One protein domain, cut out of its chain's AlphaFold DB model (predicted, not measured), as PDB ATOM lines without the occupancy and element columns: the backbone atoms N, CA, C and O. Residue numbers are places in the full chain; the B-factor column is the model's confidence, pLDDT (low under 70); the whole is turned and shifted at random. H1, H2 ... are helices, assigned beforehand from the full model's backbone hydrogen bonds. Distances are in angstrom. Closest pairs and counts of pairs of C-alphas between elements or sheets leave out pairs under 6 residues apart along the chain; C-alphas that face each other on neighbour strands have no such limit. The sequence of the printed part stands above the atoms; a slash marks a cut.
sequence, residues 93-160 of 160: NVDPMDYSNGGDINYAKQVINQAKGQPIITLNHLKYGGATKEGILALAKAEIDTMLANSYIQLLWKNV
ATOM      1  N   ASN A  93     119.169  80.422  79.537       94.12
ATOM      2  CA  ASN A  93     119.277  79.754  78.239       94.12
ATOM      3  C   ASN A  93     120.359  78.664  78.216       94.12
ATOM      4  O   ASN A  93     120.573  78.035  77.183       94.12
ATOM      5  N   VAL A  94     121.003  78.414  79.358       95.56
ATOM      6  CA  VAL A  94     121.873  77.263  79.597       95.56
ATOM      7  C   VAL A  94     121.434  76.623  80.909       95.56
ATOM      8  O   VAL A  94     121.421  77.293  81.942       95.56
ATOM      9  N   ASP A  95     121.043  75.353  80.857       95.56
ATOM     10  CA  ASP A  95     120.722  74.543  82.033       95.56
ATOM     11  C   ASP A  95     121.694  73.355  82.099       95.56
ATOM     12  O   ASP A  95     121.582  72.432  81.288       95.56
ATOM     13  N   PRO A  96     122.677  73.371  83.010       93.88
ATOM     14  CA  PRO A  96     123.615  72.271  83.194       93.88
ATOM     15  C   PRO A  96     123.007  71.098  83.977       93.88
ATOM     16  O   PRO A  96     123.696  70.099  84.187       93.88
ATOM     17  N   MET A  97     121.747  71.207  84.423       92.88
ATOM     18  CA  MET A  97     121.050  70.215  85.246       92.88
ATOM     19  C   MET A  97     121.788  69.917  86.559       92.88
ATOM     20  O   MET A  97     121.798  68.789  87.052       92.88
ATOM     21  N   ASP A  98     122.408  70.938  87.156       91.12
ATOM     22  CA  ASP A  98     123.225  70.800  88.367       91.12
ATOM     23  C   ASP A  98     122.438  70.412  89.621       91.12
ATOM     24  O   ASP A  98     122.999  69.846  90.565       91.12
ATOM     25  N   TYR A  99     121.115  70.585  89.574       86.69
ATOM     26  CA  TYR A  99     120.180  70.027  90.542       86.69
ATOM     27  C   TYR A  99     120.252  68.489  90.636       86.69
ATOM     28  O   TYR A  99     119.772  67.914  91.612       86.69
ATOM     29  N   SER A 100     120.831  67.811  89.642       87.12
ATOM     30  CA  SER A 100     121.025  66.363  89.609       87.12
ATOM     31  C   SER A 100     122.519  66.031  89.670       87.12
ATOM     32  O   SER A 100     123.213  66.031  88.657       87.12
ATOM     33  N   ASN A 101     123.028  65.725  90.868       86.56
ATOM     34  CA  ASN A 101     124.415  65.314  91.124       86.56
ATOM     35  C   ASN A 101     125.506  66.306  90.659       86.56
ATOM     36  O   ASN A 101     126.628  65.894  90.372       86.56
ATOM     37  N   GLY A 102     125.223  67.612  90.636       86.56
ATOM     38  CA  GLY A 102     126.221  68.643  90.319       86.56
ATOM     39  C   GLY A 102     126.399  68.939  88.828       86.56
ATOM     40  O   GLY A 102     127.235  69.773  88.490       86.56
ATOM     41  N   GLY A 103     125.586  68.318  87.968       90.94
ATOM     42  CA  GLY A 103     125.378  68.738  86.581       90.94
ATOM     43  C   GLY A 103     126.304  68.083  85.568       90.94
ATOM     44  O   GLY A 103     127.177  67.284  85.903       90.94
ATOM     45  N   ASP A 104     126.098  68.435  84.300       94.94
ATOM     46  CA  ASP A 104     126.875  67.927  83.171       94.94
ATOM     47  C   ASP A 104     127.715  69.044  82.539       94.94
ATOM     48  O   ASP A 104     127.239  69.869  81.754       94.94
ATOM     49  N   ILE A 105     129.010  69.043  82.867       96.25
ATOM     50  CA  ILE A 105     129.985  70.004  82.340       96.25
ATOM     51  C   ILE A 105     130.086  69.921  80.814       96.25
ATOM     52  O   ILE A 105     130.206  70.951  80.148       96.25
ATOM     53  N   ASN A 106     130.067  68.721  80.233       97.56
ATOM     54  CA  ASN A 106     130.231  68.573  78.790       97.56
ATOM     55  C   ASN A 106     129.009  69.118  78.055       97.56
ATOM     56  O   ASN A 106     129.164  69.840  77.067       97.56
ATOM     57  N   TYR A 107     127.817  68.840  78.581       96.75
ATOM     58  CA  TYR A 107     126.580  69.401  78.062       96.75
ATOM     59  C   TYR A 107     126.550  70.930  78.182       96.75
ATOM     60  O   TYR A 107     126.311  71.610  77.185       96.75
ATOM     61  N   ALA A 108     126.888  71.493  79.347       96.94
ATOM     62  CA  ALA A 108     126.938  72.945  79.542       96.94
ATOM     63  C   ALA A 108     127.850  73.626  78.506       96.94
ATOM     64  O   ALA A 108     127.453  74.582  77.835       96.94
ATOM     65  N   LYS A 109     129.053  73.076  78.294       97.81
ATOM     66  CA  LYS A 109     129.997  73.561  77.277       97.81
ATOM     67  C   LYS A 109     129.428  73.465  75.865       97.81
ATOM     68  O   LYS A 109     129.610  74.388  75.071       97.81
ATOM     69  N   GLN A 110     128.764  72.359  75.539       97.88
ATOM     70  CA  GLN A 110     128.125  72.174  74.242       97.88
ATOM     71  C   GLN A 110     127.075  73.262  73.990       97.88
ATOM     72  O   GLN A 110     127.131  73.909  72.944       97.88
ATOM     73  N   VAL A 111     126.168  73.508  74.941       97.00
ATOM     74  CA  VAL A 111     125.109  74.519  74.796       97.00
ATOM     75  C   VAL A 111     125.699  75.930  74.695       97.00
ATOM     76  O   VAL A 111     125.314  76.687  73.805       97.00
ATOM     77  N   ILE A 112     126.697  76.275  75.522       96.94
ATOM     78  CA  ILE A 112     127.389  77.577  75.447       96.94
ATOM     79  C   ILE A 112     128.027  77.786  74.064       96.94
ATOM     80  O   ILE A 112     127.922  78.869  73.491       96.94
ATOM     81  N   ASN A 113     128.667  76.757  73.502       96.81
ATOM     82  CA  ASN A 113     129.271  76.838  72.171       96.81
ATOM     83  C   ASN A 113     128.228  76.978  71.054       96.81
ATOM     84  O   ASN A 113     128.466  77.697  70.086       96.81
ATOM     85  N   GLN A 114     127.074  76.318  71.183       95.75
ATOM     86  CA  GLN A 114     125.970  76.442  70.225       95.75
ATOM     87  C   GLN A 114     125.331  77.833  70.255       95.75
ATOM     88  O   GLN A 114     124.913  78.342  69.219       95.75
ATOM     89  N   ALA A 115     125.295  78.471  71.425       92.38
ATOM     90  CA  ALA A 115     124.728  79.799  71.617       92.38
ATOM     91  C   ALA A 115     125.716  80.947  71.319       92.38
ATOM     92  O   ALA A 115     125.413  82.102  71.616       92.38
ATOM     93  N   LYS A 116     126.886  80.664  70.722       89.75
ATOM     94  CA  LYS A 116     127.931  81.660  70.446       89.75
ATOM     95  C   LYS A 116     127.380  82.885  69.707       89.75
ATOM     96  O   LYS A 116     126.754  82.772  68.657       89.75
ATOM     97  N   GLY A 117     127.655  84.066  70.257       89.12
ATOM     98  CA  GLY A 117     127.158  85.349  69.749       89.12
ATOM     99  C   GLY A 117     125.803  85.776  70.326       89.12
ATOM    100  O   GLY A 117     125.393  86.911  70.103       89.12
ATOM    101  N   GLN A 118     125.129  84.918  71.100       93.19
ATOM    102  CA  GLN A 118     123.928  85.259  71.870       93.19
ATOM    103  C   GLN A 118     124.285  85.505  73.338       93.19
ATOM    104  O   GLN A 118     125.133  84.782  73.859       93.19
ATOM    105  N   PRO A 119     123.649  86.457  74.047       93.44
ATOM    106  CA  PRO A 119     123.840  86.621  75.489       93.44
ATOM    107  C   PRO A 119     123.573  85.316  76.245       93.44
ATOM    108  O   PRO A 119     122.611  84.620  75.933       93.44
ATOM    109  N   ILE A 120     124.392  84.993  77.247       94.75
ATOM    110  CA  ILE A 120     124.262  83.753  78.024       94.75
ATOM    111  C   ILE A 120     123.839  84.057  79.458       94.75
ATOM    112  O   ILE A 120     124.421  84.914  80.122       94.75
ATOM    113  N   ILE A 121     122.854  83.306  79.945       94.19
ATOM    114  CA  ILE A 121     122.478  83.229  81.352       94.19
ATOM    115  C   ILE A 121     122.366  81.748  81.709       94.19
ATOM    116  O   ILE A 121     121.451  81.061  81.256       94.19
ATOM    117  N   THR A 122     123.290  81.274  82.540       94.75
ATOM    118  CA  THR A 122     123.267  79.914  83.089       94.75
ATOM    119  C   THR A 122     122.366  79.828  84.330       94.75
ATOM    120  O   THR A 122     122.266  80.780  85.122       94.75
ATOM    121  N   LEU A 123     121.665  78.705  84.484       94.06
ATOM    122  CA  LEU A 123     121.007  78.313  85.725       94.06
ATOM    123  C   LEU A 123     121.971  77.475  86.561       94.06
ATOM    124  O   LEU A 123     122.378  76.403  86.149       94.06
ATOM    125  N   ASN A 124     122.274  77.946  87.765       90.88
ATOM    126  CA  ASN A 124     123.035  77.187  88.745       90.88
ATOM    127  C   ASN A 124     122.286  77.204  90.078       90.88
ATOM    128  O   ASN A 124     121.704  78.225  90.468       90.88
ATOM    129  N   HIS A 125     122.330  76.084  90.781       88.25
ATOM    130  CA  HIS A 125     121.769  75.889  92.103       88.25
ATOM    131  C   HIS A 125     122.878  75.897  93.166       88.25
ATOM    132  O   HIS A 125     124.077  75.822  92.903       88.25
ATOM    133  N   LEU A 126     122.465  76.023  94.428       81.06
ATOM    134  CA  LEU A 126     123.348  75.726  95.556       81.06
ATOM    135  C   LEU A 126     123.554  74.204  95.668       81.06
ATOM    136  O   LEU A 126     123.122  73.432  94.818       81.06
ATOM    137  N   LYS A 127     124.183  73.748  96.758       80.12
ATOM    138  CA  LYS A 127     124.323  72.320  97.057       80.12
ATOM    139  C   LYS A 127     122.946  71.639  97.136       80.12
ATOM    140  O   LYS A 127     122.267  71.740  98.155       80.12
ATOM    141  N   TYR A 128     122.567  70.934  96.076       78.38
ATOM    142  CA  TYR A 128     121.282  70.253  95.924       78.38
ATOM    143  C   TYR A 128     121.482  68.893  95.237       78.38
ATOM    144  O   TYR A 128     122.469  68.697  94.533       78.38
ATOM    145  N   GLY A 129     120.590  67.929  95.497       76.50
ATOM    146  CA  GLY A 129     120.529  66.659  94.760       76.50
ATOM    147  C   GLY A 129     121.848  65.885  94.646       76.50
ATOM    148  O   GLY A 129     122.151  65.367  93.582       76.50
ATOM    149  N   GLY A 130     122.656  65.845  95.713       82.81
ATOM    150  CA  GLY A 130     123.933  65.113  95.739       82.81
ATOM    151  C   GLY A 130     125.155  65.896  95.246       82.81
ATOM    152  O   GLY A 130     126.272  65.401  95.378       82.81
ATOM    153  N   ALA A 131     124.984  67.130  94.757       88.25
ATOM    154  CA  ALA A 131     126.098  67.978  94.349       88.25
ATOM    155  C   ALA A 131     127.108  68.193  95.495       88.25
ATOM    156  O   ALA A 131     126.743  68.378  96.664       88.25
ATOM    157  N   THR A 132     128.398  68.200  95.162       90.88
ATOM    158  CA  THR A 132     129.472  68.595  96.084       90.88
ATOM    159  C   THR A 132     129.841  70.057  95.857       90.88
ATOM    160  O   THR A 132     129.579  70.626  94.797       90.88
ATOM    161  N   LYS A 133     130.467  70.686  96.857       89.81
ATOM    162  CA  LYS A 133     130.985  72.052  96.704       89.81
ATOM    163  C   LYS A 133     131.999  72.101  95.559       89.81
ATOM    164  O   LYS A 133     131.976  73.017  94.747       89.81
ATOM    165  N   GLU A 134     132.866  71.101  95.500       92.31
ATOM    166  CA  GLU A 134     133.911  70.950  94.496       92.31
ATOM    167  C   GLU A 134     133.307  70.773  93.098       92.31
ATOM    168  O   GLU A 134     133.788  71.395  92.157       92.31
ATOM    169  N   GLY A 135     132.221  70.001  92.973       92.44
ATOM    170  CA  GLY A 135     131.496  69.804  91.716       92.44
ATOM    171  C   GLY A 135     130.864  71.091  91.192       92.44
ATOM    172  O   GLY A 135     131.100  71.455  90.045       92.44
ATOM    173  N   ILE A 136     130.157  71.837  92.047       91.88
ATOM    174  CA  ILE A 136     129.556  73.130  91.669       91.88
ATOM    175  C   ILE A 136     130.639  74.134  91.252       91.88
ATOM    176  O   ILE A 136     130.486  74.847  90.263       91.88
ATOM    177  N   LEU A 137     131.765  74.178  91.974       93.31
ATOM    178  CA  LEU A 137     132.892  75.043  91.610       93.31
ATOM    179  C   LEU A 137     133.535  74.628  90.280       93.31
ATOM    180  O   LEU A 137     133.898  75.497  89.489       93.31
ATOM    181  N   ALA A 138     133.676  73.326  90.029       95.19
ATOM    182  CA  ALA A 138     134.206  72.810  88.771       95.19
ATOM    183  C   ALA A 138     133.283  73.142  87.590       95.19
ATOM    184  O   ALA A 138     133.774  73.584  86.552       95.19
ATOM    185  N   LEU A 139     131.965  72.994  87.768       95.81
ATOM    186  CA  LEU A 139     130.965  73.366  86.773       95.81
ATOM    187  C   LEU A 139     131.024  74.861  86.459       95.81
ATOM    188  O   LEU A 139     131.281  75.224  85.313       95.81
ATOM    189  N   ALA A 140     130.891  75.721  87.473       95.31
ATOM    190  CA  ALA A 140     130.917  77.170  87.284       95.31
ATOM    191  C   ALA A 140     132.217  77.638  86.608       95.31
ATOM    192  O   ALA A 140     132.193  78.487  85.718       95.31
ATOM    193  N   LYS A 141     133.366  77.055  86.985       96.44
ATOM    194  CA  LYS A 141     134.647  77.352  86.334       96.44
ATOM    195  C   LYS A 141     134.642  76.944  84.861       96.44
ATOM    196  O   LYS A 141     135.046  77.738  84.020       96.44
ATOM    197  N   ALA A 142     134.170  75.740  84.538       97.62
ATOM    198  CA  ALA A 142     134.119  75.268  83.159       97.62
ATOM    199  C   ALA A 142     133.171  76.104  82.281       97.62
ATOM    200  O   ALA A 142     133.495  76.373  81.122       97.62
ATOM    201  N   GLU A 143     132.031  76.541  82.824       97.00
ATOM    202  CA  GLU A 143     131.116  77.466  82.150       97.00
ATOM    203  C   GLU A 143     131.806  78.805  81.851       97.00
ATOM    204  O   GLU A 143     131.826  79.237  80.698       97.00
ATOM    205  N   ILE A 144     132.430  79.427  82.861       95.94
ATOM    206  CA  ILE A 144     133.145  80.706  82.723       95.94
ATOM    207  C   ILE A 144     134.279  80.591  81.700       95.94
ATOM    208  O   ILE A 144     134.342  81.400  80.774       95.94
ATOM    209  N   ASP A 145     135.140  79.578  81.816       97.31
ATOM    210  CA  ASP A 145     136.278  79.379  80.912       97.31
ATOM    211  C   ASP A 145     135.804  79.207  79.455       97.31
ATOM    212  O   ASP A 145     136.411  79.739  78.523       97.31
ATOM    213  N   THR A 146     134.675  78.522  79.249       97.44
ATOM    214  CA  THR A 146     134.091  78.317  77.914       97.44
ATOM    215  C   THR A 146     133.472  79.597  77.356       97.44
ATOM    216  O   THR A 146     133.639  79.897  76.172       97.44
ATOM    217  N   MET A 147     132.800  80.393  78.193       96.44
ATOM    218  CA  MET A 147     132.306  81.714  77.799       96.44
ATOM    219  C   MET A 147     133.472  82.640  77.414       96.44
ATOM    220  O   MET A 147     133.450  83.248  76.344       96.44
ATOM    221  N   LEU A 148     134.539  82.696  78.213       95.62
ATOM    222  CA  LEU A 148     135.717  83.519  77.910       95.62
ATOM    223  C   LEU A 148     136.410  83.085  76.611       95.62
ATOM    224  O   LEU A 148     136.749  83.931  75.784       95.62
ATOM    225  N   ALA A 149     136.548  81.777  76.370       96.06
ATOM    226  CA  ALA A 149     137.082  81.251  75.109       96.06
ATOM    227  C   ALA A 149     136.229  81.647  73.886       96.06
ATOM    228  O   ALA A 149     136.747  81.815  72.782       96.06
ATOM    229  N   ASN A 150     134.926  81.859  74.088       95.50
ATOM    230  CA  ASN A 150     134.004  82.369  73.075       95.50
ATOM    231  C   ASN A 150     133.903  83.901  73.030       95.50
ATOM    232  O   ASN A 150     133.024  84.421  72.345       95.50
ATOM    233  N   SER A 151     134.828  84.615  73.683       94.94
ATOM    234  CA  SER A 151     134.909  86.085  73.708       94.94
ATOM    235  C   SER A 151     133.734  86.779  74.407       94.94
ATOM    236  O   SER A 151     133.473  87.956  74.163       94.94
ATOM    237  N   TYR A 152     133.032  86.074  75.296       94.88
ATOM    238  CA  TYR A 152     132.060  86.709  76.180       94.88
ATOM    239  C   TYR A 152     132.755  87.564  77.240       94.88
ATOM    240  O   TYR A 152     133.843  87.239  77.715       94.88
ATOM    241  N   ILE A 153     132.076  88.630  77.658       91.44
ATOM    242  CA  ILE A 153     132.487  89.484  78.773       91.44
ATOM    243  C   ILE A 153     131.471  89.309  79.900       91.44
ATOM    244  O   ILE A 153     130.262  89.298  79.667       91.44
ATOM    245  N   GLN A 154     131.959  89.182  81.132       85.69
ATOM    246  CA  GLN A 154     131.101  89.139  82.309       85.69
ATOM    247  C   GLN A 154     130.532  90.530  82.614       85.69
ATOM    248  O   GLN A 154     131.268  91.512  82.707       85.69
ATOM    249  N   LEU A 155     129.223  90.600  82.849       79.75
ATOM    250  CA  LEU A 155     128.570  91.808  83.342       79.75
ATOM    251  C   LEU A 155     128.661  91.859  84.872       79.75
ATOM    252  O   LEU A 155     128.115  91.006  85.571       79.75
ATOM    253  N   LEU A 156     129.341  92.882  85.387       77.62
ATOM    254  CA  LEU A 156     129.339  93.264  86.800       77.62
ATOM    255  C   LEU A 156     128.703  94.646  86.918       77.62
ATOM    256  O   LEU A 156     128.924  95.492  86.055       77.62
ATOM    257  N   TRP A 157     127.943  94.902  87.985       69.12
ATOM    258  CA  TRP A 157     127.219  96.177  88.103       69.12
ATOM    259  C   TRP A 157     128.164  97.375  88.260       69.12
ATOM    260  O   TRP A 157     127.784  98.491  87.960       69.12
ATOM    261  N   LYS A 158     129.414  97.150  88.691       59.78
ATOM    262  CA  LYS A 158     130.448  98.197  88.760       59.78
ATOM    263  C   LYS A 158     130.963  98.650  87.384       59.78
ATOM    264  O   LYS A 158     131.743  99.594  87.330       59.78
ATOM    265  N   ASN A 159     130.561  97.970  86.308       47.62
ATOM    266  CA  ASN A 159     130.997  98.226  84.933       47.62
ATOM    267  C   ASN A 159     129.869  98.794  84.040       47.62
ATOM    268  O   ASN A 159     130.028  98.821  82.821       47.62
ATOM    269  N   VAL A 160     128.742  99.210  84.629       43.84
ATOM    270  CA  VAL A 160     127.597  99.892  83.991       43.84
ATOM    271  C   VAL A 160     127.232 101.134  84.789       43.84
ATOM    272  O   VAL A 160     126.804 102.116  84.148       43.84
TER     273      VAL A 160
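This is residues 93 to 160 of the 160 residues of the protein "NodB homology domain-containing protein" of Piromyces finnis (UniProt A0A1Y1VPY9). What shape? Little structure is regular: helices H1 and H2 lie side by side, a long link folds back along them, and residues 155 to 160 stick out. What is printed? H1, then H2, hold only 27 of the 68 residues printed, with no named strand; the class is all helix. It is compact, at 12.2 A radius of gyration of the C-alphas, spanning 35 by 28 by 17 A.

How do they stand? H1, residues 105 to 114, touches H2, residues 133 to 149; C-alphas 105 and 139 are closest, 5.6 A apart. They run the same way at a shallow tilt of 23 degrees. And the backbones? In both, every O i to N i+4 pair is within hydrogen-bond range.

H1 begins where? C-alpha 105 is at (129.985, 70.004, 82.340). H2 ends where? C-alpha 149 is at (137.082, 81.251, 75.109), 24.3 A from C-alpha 133.

Any cut? The printed part has none. Where is confidence low? Residues 157 to 160 have pLDDT under 70.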